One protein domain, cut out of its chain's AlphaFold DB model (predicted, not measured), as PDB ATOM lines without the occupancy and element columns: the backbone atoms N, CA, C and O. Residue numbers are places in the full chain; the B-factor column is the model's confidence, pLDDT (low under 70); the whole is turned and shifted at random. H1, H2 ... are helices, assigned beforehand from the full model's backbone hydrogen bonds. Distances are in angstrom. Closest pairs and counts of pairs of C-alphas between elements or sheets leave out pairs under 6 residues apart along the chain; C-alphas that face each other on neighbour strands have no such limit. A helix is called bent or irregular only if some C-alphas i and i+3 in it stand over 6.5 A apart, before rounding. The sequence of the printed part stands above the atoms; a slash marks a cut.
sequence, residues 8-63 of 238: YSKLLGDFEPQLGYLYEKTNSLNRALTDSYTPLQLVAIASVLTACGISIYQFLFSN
ATOM      1  N   TYR A   8     176.817  87.457 116.661       55.69
ATOM      2  CA  TYR A   8     175.970  88.251 117.556       55.69
ATOM      3  C   TYR A   8     176.725  88.795 118.774       55.69
ATOM      4  O   TYR A   8     176.522  89.954 119.121       55.69
ATOM      5  N   SER A   9     177.620  88.020 119.400       61.88
ATOM      6  CA  SER A   9     178.404  88.505 120.546       61.88
ATOM      7  C   SER A   9     179.362  89.634 120.163       61.88
ATOM      8  O   SER A   9     179.549  90.568 120.935       61.88
ATOM      9  N   LYS A  10     179.949  89.568 118.961       64.19
ATOM     10  CA  LYS A  10     180.847  90.607 118.450       64.19
ATOM     11  C   LYS A  10     180.074  91.871 118.066       64.19
ATOM     12  O   LYS A  10     180.451  92.955 118.485       64.19
ATOM     13  N   LEU A  11     178.939  91.709 117.380       61.59
ATOM     14  CA  LEU A  11     178.035  92.808 117.042       61.59
ATOM     15  C   LEU A  11     177.520  93.530 118.302       61.59
ATOM     16  O   LEU A  11     177.531  94.753 118.353       61.59
ATOM     17  N   LEU A  12     177.105  92.784 119.333       59.62
ATOM     18  CA  LEU A  12     176.668  93.354 120.614       59.62
ATOM     19  C   LEU A  12     177.806  94.097 121.329       59.62
ATOM     20  O   LEU A  12     177.582  95.212 121.791       59.62
ATOM     21  N   GLY A  13     179.019  93.535 121.357       66.62
ATOM     22  CA  GLY A  13     180.195  94.195 121.938       66.62
ATOM     23  C   GLY A  13     180.593  95.495 121.224       66.62
ATOM     24  O   GLY A  13     180.993  96.450 121.883       66.62
ATOM     25  N   ASP A  14     180.415  95.580 119.901       70.06
ATOM     26  CA  ASP A  14     180.658  96.812 119.134       70.06
ATOM     27  C   ASP A  14     179.589  97.902 119.409       70.06
ATOM     28  O   ASP A  14     179.866  99.102 119.283       70.06
ATOM     29  N   PHE A  15     178.375  97.508 119.825       69.12
ATOM     30  CA  PHE A  15     177.282  98.422 120.189       69.12
ATOM     31  C   PHE A  15     177.211  98.771 121.687       69.12
ATOM     32  O   PHE A  15     176.703  99.843 122.010       69.12
ATOM     33  N   GLU A  16     177.729  97.947 122.605       73.81
ATOM     34  CA  GLU A  16     177.708  98.209 124.058       73.81
ATOM     35  C   GLU A  16     178.241  99.602 124.457       73.81
ATOM     36  O   GLU A  16     177.539 100.307 125.190       73.81
ATOM     37  N   PRO A  17     179.400 100.084 123.953       75.75
ATOM     38  CA  PRO A  17     179.898 101.423 124.278       75.75
ATOM     39  C   PRO A  17     178.971 102.537 123.776       75.75
ATOM     40  O   PRO A  17     178.809 103.571 124.426       75.75
ATOM     41  N   GLN A  18     178.334 102.319 122.622       77.38
ATOM     42  CA  GLN A  18     177.413 103.273 122.002       77.38
ATOM     43  C   GLN A  18     176.095 103.336 122.786       77.38
ATOM     44  O   GLN A  18     175.576 104.421 123.039       77.38
ATOM     45  N   LEU A  19     175.592 102.180 123.233       76.00
ATOM     46  CA  LEU A  19     174.424 102.059 124.104       76.00
ATOM     47  C   LEU A  19     174.676 102.694 125.478       76.00
ATOM     48  O   LEU A  19     173.817 103.429 125.961       76.00
ATOM     49  N   GLY A  20     175.856 102.485 126.071       78.44
ATOM     50  CA  GLY A  20     176.260 103.129 127.325       78.44
ATOM     51  C   GLY A  20     176.303 104.656 127.215       78.44
ATOM     52  O   GLY A  20     175.683 105.350 128.021       78.44
ATOM     53  N   TYR A  21     176.945 105.180 126.163       81.56
ATOM     54  CA  TYR A  21     176.986 106.620 125.880       81.56
ATOM     55  C   TYR A  21     175.586 107.222 125.668       81.56
ATOM     56  O   TYR A  21     175.276 108.294 126.193       81.56
ATOM     57  N   LEU A  22     174.715 106.532 124.920       78.31
ATOM     58  CA  LEU A  22     173.328 106.958 124.726       78.31
ATOM     59  C   LEU A  22     172.551 106.956 126.049       78.31
ATOM     60  O   LEU A  22     171.885 107.942 126.353       78.31
ATOM     61  N   TYR A  23     172.676 105.902 126.858       78.00
ATOM     62  CA  TYR A  23     172.000 105.777 128.150       78.00
ATOM     63  C   TYR A  23     172.388 106.894 129.127       78.00
ATOM     64  O   TYR A  23     171.516 107.517 129.739       78.00
ATOM     65  N   GLU A  24     173.683 107.201 129.241       83.81
ATOM     66  CA  GLU A  24     174.174 108.296 130.082       83.81
ATOM     67  C   GLU A  24     173.620 109.652 129.615       83.81
ATOM     68  O   GLU A  24     173.085 110.419 130.422       83.81
ATOM     69  N   LYS A  25     173.642 109.904 128.300       84.56
ATOM     70  CA  LYS A  25     173.148 111.142 127.680       84.56
ATOM     71  C   LYS A  25     171.629 111.314 127.808       84.56
ATOM     72  O   LYS A  25     171.153 112.427 128.048       84.56
ATOM     73  N   THR A  26     170.862 110.228 127.712       79.19
ATOM     74  CA  THR A  26     169.419 110.225 127.993       79.19
ATOM     75  C   THR A  26     169.151 110.504 129.474       79.19
ATOM     76  O   THR A  26     168.293 111.324 129.790       79.19
ATOM     77  N   ASN A  27     169.919 109.914 130.394       81.00
ATOM     78  CA  ASN A  27     169.755 110.152 131.833       81.00
ATOM     79  C   ASN A  27     170.196 111.549 132.297       81.00
ATOM     80  O   ASN A  27     169.653 112.046 133.287       81.00
ATOM     81  N   SER A  28     171.157 112.197 131.630       82.38
ATOM     82  CA  SER A  28     171.476 113.607 131.897       82.38
ATOM     83  C   SER A  28     170.374 114.540 131.391       82.38
ATOM     84  O   SER A  28     169.993 115.472 132.097       82.38
ATOM     85  N   LEU A  29     169.813 114.257 130.207       79.44
ATOM     86  CA  LEU A  29     168.712 115.035 129.634       79.44
ATOM     87  C   LEU A  29     167.434 114.907 130.481       79.44
ATOM     88  O   LEU A  29     166.810 115.914 130.804       79.44
ATOM     89  N   ASN A  30     167.080 113.685 130.891       79.06
ATOM     90  CA  ASN A  30     165.906 113.421 131.724       79.06
ATOM     91  C   ASN A  30     165.975 114.153 133.070       79.06
ATOM     92  O   ASN A  30     164.965 114.708 133.500       79.06
ATOM     93  N   ARG A  31     167.151 114.200 133.713       79.94
ATOM     94  CA  ARG A  31     167.356 114.975 134.949       79.94
ATOM     95  C   ARG A  31     167.125 116.467 134.709       79.94
ATOM     96  O   ARG A  31     166.178 117.009 135.265       79.94
ATOM     97  N   ALA A  32     167.851 117.074 133.768       80.88
ATOM     98  CA  ALA A  32     167.715 118.500 133.449       80.88
ATOM     99  C   ALA A  32     166.273 118.928 133.083       80.88
ATOM    100  O   ALA A  32     165.834 120.026 133.431       80.88
ATOM    101  N   LEU A  33     165.521 118.056 132.399       79.00
ATOM    102  CA  LEU A  33     164.112 118.283 132.068       79.00
ATOM    103  C   LEU A  33     163.179 118.142 133.281       79.00
ATOM    104  O   LEU A  33     162.246 118.931 133.410       79.00
ATOM    105  N   THR A  34     163.428 117.178 134.171       79.31
ATOM    106  CA  THR A  34     162.615 116.953 135.384       79.31
ATOM    107  C   THR A  34     162.868 118.026 136.447       79.31
ATOM    108  O   THR A  34     161.941 118.418 137.148       79.31
ATOM    109  N   ASP A  35     164.090 118.560 136.514       81.94
ATOM    110  CA  ASP A  35     164.457 119.669 137.405       81.94
ATOM    111  C   ASP A  35     163.756 120.989 137.013       81.94
ATOM    112  O   ASP A  35     163.558 121.867 137.853       81.94
ATOM    113  N   SER A  36     163.369 121.132 135.737       82.62
ATOM    114  CA  SER A  36     162.816 122.374 135.168       82.62
ATOM    115  C   SER A  36     161.303 122.338 134.904       82.62
ATOM    116  O   SER A  36     160.681 123.395 134.787       82.62
ATOM    117  N   TYR A  37     160.698 121.152 134.774       85.62
ATOM    118  CA  TYR A  37     159.302 120.986 134.352       85.62
ATOM    119  C   TYR A  37     158.584 119.877 135.120       85.62
ATOM    120  O   TYR A  37     159.119 118.797 135.361       85.62
ATOM    121  N   THR A  38     157.307 120.106 135.428       89.69
ATOM    122  CA  THR A  38     156.452 119.071 136.024       89.69
ATOM    123  C   THR A  38     156.171 117.929 135.031       89.69
ATOM    124  O   THR A  38     156.101 118.173 133.820       89.69
ATOM    125  N   PRO A  39     155.910 116.690 135.499       85.19
ATOM    126  CA  PRO A  39     155.617 115.557 134.616       85.19
ATOM    127  C   PRO A  39     154.471 115.815 133.625       85.19
ATOM    128  O   PRO A  39     154.549 115.410 132.467       85.19
ATOM    129  N   LEU A  40     153.432 116.549 134.043       86.12
ATOM    130  CA  LEU A  40     152.306 116.910 133.176       86.12
ATOM    131  C   LEU A  40     152.720 117.880 132.055       86.12
ATOM    132  O   LEU A  40     152.271 117.728 130.921       86.12
ATOM    133  N   GLN A  41     153.598 118.847 132.346       88.62
ATOM    134  CA  GLN A  41     154.145 119.754 131.331       88.62
ATOM    135  C   GLN A  41     155.019 119.001 130.326       88.62
ATOM    136  O   GLN A  41     154.896 119.248 129.130       88.62
ATOM    137  N   LEU A  42     155.841 118.046 130.777       87.44
ATOM    138  CA  LEU A  42     156.651 117.209 129.886       87.44
ATOM    139  C   LEU A  42     155.774 116.369 128.944       87.44
ATOM    140  O   LEU A  42     156.017 116.361 127.737       87.44
ATOM    141  N   VAL A  43     154.709 115.741 129.456       89.06
ATOM    142  CA  VAL A  43     153.734 115.003 128.630       89.06
ATOM    143  C   VAL A  43     153.019 115.929 127.642       89.06
ATOM    144  O   VAL A  43     152.874 115.574 126.472       89.06
ATOM    145  N   ALA A  44     152.610 117.130 128.066       90.50
ATOM    146  CA  ALA A  44     151.967 118.107 127.188       90.50
ATOM    147  C   ALA A  44     152.909 118.589 126.069       90.50
ATOM    148  O   ALA A  44     152.526 118.573 124.900       90.50
ATOM    149  N   ILE A  45     154.154 118.947 126.403       89.56
ATOM    150  CA  ILE A  45     155.181 119.375 125.442       89.56
ATOM    151  C   ILE A  45     155.490 118.244 124.454       89.56
ATOM    152  O   ILE A  45     155.461 118.475 123.246       89.56
ATOM    153  N   ALA A  46     155.711 117.016 124.931       90.62
ATOM    154  CA  ALA A  46     155.965 115.860 124.071       90.62
ATOM    155  C   ALA A  46     154.777 115.557 123.139       90.62
ATOM    156  O   ALA A  46     154.978 115.281 121.954       90.62
ATOM    157  N   SER A  47     153.542 115.671 123.636       90.06
ATOM    158  CA  SER A  47     152.324 115.470 122.839       90.06
ATOM    159  C   SER A  47     152.166 116.541 121.756       90.06
ATOM    160  O   SER A  47     151.895 116.210 120.603       90.06
ATOM    161  N   VAL A  48     152.396 117.816 122.094       93.44
ATOM    162  CA  VAL A  48     152.360 118.935 121.137       93.44
ATOM    163  C   VAL A  48     153.462 118.791 120.091       93.44
ATOM    164  O   VAL A  48     153.168 118.872 118.902       93.44
ATOM    165  N   LEU A  49     154.705 118.508 120.491       92.19
ATOM    166  CA  LEU A  49     155.815 118.285 119.559       92.19
ATOM    167  C   LEU A  49     155.549 117.098 118.626       92.19
ATOM    168  O   LEU A  49     155.818 117.197 117.430       92.19
ATOM    169  N   THR A  50     154.963 116.013 119.135       91.94
ATOM    170  CA  THR A  50     154.577 114.848 118.323       91.94
ATOM    171  C   THR A  50     153.461 115.202 117.339       91.94
ATOM    172  O   THR A  50     153.573 114.897 116.154       91.94
ATOM    173  N   ALA A  51     152.417 115.911 117.779       91.06
ATOM    174  CA  ALA A  51     151.328 116.365 116.913       91.06
ATOM    175  C   ALA A  51     151.810 117.359 115.839       91.06
ATOM    176  O   ALA A  51     151.414 117.252 114.676       91.06
ATOM    177  N   CYS A  52     152.709 118.283 116.189       91.25
ATOM    178  CA  CYS A  52     153.379 119.175 115.244       91.25
ATOM    179  C   CYS A  52     154.256 118.391 114.258       91.25
ATOM    180  O   CYS A  52     154.170 118.635 113.060       91.25
ATOM    181  N   GLY A  53     155.040 117.419 114.732       90.00
ATOM    182  CA  GLY A  53     155.865 116.547 113.896       90.00
ATOM    183  C   GLY A  53     155.037 115.742 112.893       90.00
ATOM    184  O   GLY A  53     155.354 115.743 111.706       90.00
ATOM    185  N   ILE A  54     153.923 115.147 113.331       85.44
ATOM    186  CA  ILE A  54     152.955 114.461 112.460       85.44
ATOM    187  C   ILE A  54     152.341 115.444 111.456       85.44
ATOM    188  O   ILE A  54     152.283 115.135 110.269       85.44
ATOM    189  N   SER A  55     151.940 116.641 111.894       81.38
ATOM    190  CA  SER A  55     151.354 117.666 111.016       81.38
ATOM    191  C   SER A  55     152.340 118.149 109.945       81.38
ATOM    192  O   SER A  55     151.960 118.330 108.791       81.38
ATOM    193  N   ILE A  56     153.618 118.321 110.300       83.69
ATOM    194  CA  ILE A  56     154.699 118.695 109.376       83.69
ATOM    195  C   ILE A  56     155.016 117.532 108.430       83.69
ATOM    196  O   ILE A  56     155.125 117.741 107.225       83.69
ATOM    197  N   TYR A  57     155.100 116.300 108.938       82.06
ATOM    198  CA  TYR A  57     155.312 115.106 108.120       82.06
ATOM    199  C   TYR A  57     154.175 114.903 107.107       82.06
ATOM    200  O   TYR A  57     154.433 114.653 105.932       82.06
ATOM    201  N   GLN A  58     152.920 115.098 107.516       76.81
ATOM    202  CA  GLN A  58     151.766 115.094 106.614       76.81
ATOM    203  C   GLN A  58     151.820 116.263 105.619       76.81
ATOM    204  O   GLN A  58     151.568 116.071 104.432       76.81
ATOM    205  N   PHE A  59     152.222 117.462 106.049       75.00
ATOM    206  CA  PHE A  59     152.379 118.604 105.145       75.00
ATOM    207  C   PHE A  59     153.507 118.423 104.114       75.00
ATOM    208  O   PHE A  59     153.403 118.979 103.021       75.00
ATOM    209  N   LEU A  60     154.560 117.653 104.417       78.00
ATOM    210  CA  LEU A  60     155.716 117.428 103.535       78.00
ATOM    211  C   LEU A  60     155.610 116.148 102.692       78.00
ATOM    212  O   LEU A  60     155.896 116.188 101.498       78.00
ATOM    213  N   PHE A  61     155.129 115.044 103.261       72.19
ATOM    214  CA  PHE A  61     155.124 113.714 102.632       72.19
ATOM    215  C   PHE A  61     153.720 113.089 102.515       72.19
ATOM    216  O   PHE A  61     153.555 112.072 101.854       72.19
ATOM    217  N   SER A  62     152.708 113.662 103.177       65.88
ATOM    218  CA  SER A  62     151.297 113.216 103.175       65.88
ATOM    219  C   SER A  62     150.517 113.381 101.860       65.88
ATOM    220  O   SER A  62     149.461 112.765 101.706       65.88
ATOM    221  N   ASN A  63     150.971 114.263 100.961       62.44
ATOM    222  CA  ASN A  63     150.232 114.715  99.774       62.44
ATOM    223  C   ASN A  63     151.009 114.472  98.473       62.44
ATOM    224  O   ASN A  63     152.239 114.525  98.480       62.44
TER     225      ASN A  63
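Overview. This is residues 8 to 63 of the 238 residues of the protein "Hypothetical protein" of Rotaria socialis (UniProt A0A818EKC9). Two long helices, H1 and then H2, meet near their ends at a tight link and spread from it as a wide, open V. The arm made by H1 has a kink near its free end, and most of both arms stands free. The printed part has 56 residues with two named helices and no named strand, and its class is all helix. It is extended, with a radius of gyration of the C-alphas of 16.9 A, and flat, spanning 42 by 37 by 12 A.

Along the chain. H1 is residues 8 to 36, 40.6 A from C-alpha 8 at (175.970, 88.251, 117.556) to C-alpha 36. It has a kink of 40 degrees near residue 15 and is only just irregular, C-alphas 14 and 17 being 6.9 A apart. H2 is residues 39 to 61, 32.0 A long, ending with C-alpha 61 at (155.124, 113.714, 102.632).

Arrangement. H1 and H2 are close but not clearly touching; their closest C-alphas, of Leu 33 and Leu 42, are 7.8 A apart. They run opposite ways at a steep tilt of 62 degrees. Every O i to N i+4 pair is within hydrogen-bond range in H2, and 22 of 25 in H1.

Size, cuts and confidence. The C-alphas farthest apart, of Ser 9 and Asn 63, are 43.7 A apart. The printed part has no cut. The model's pLDDT is under 70 at residues 8 to 13, 15, 62 and 63.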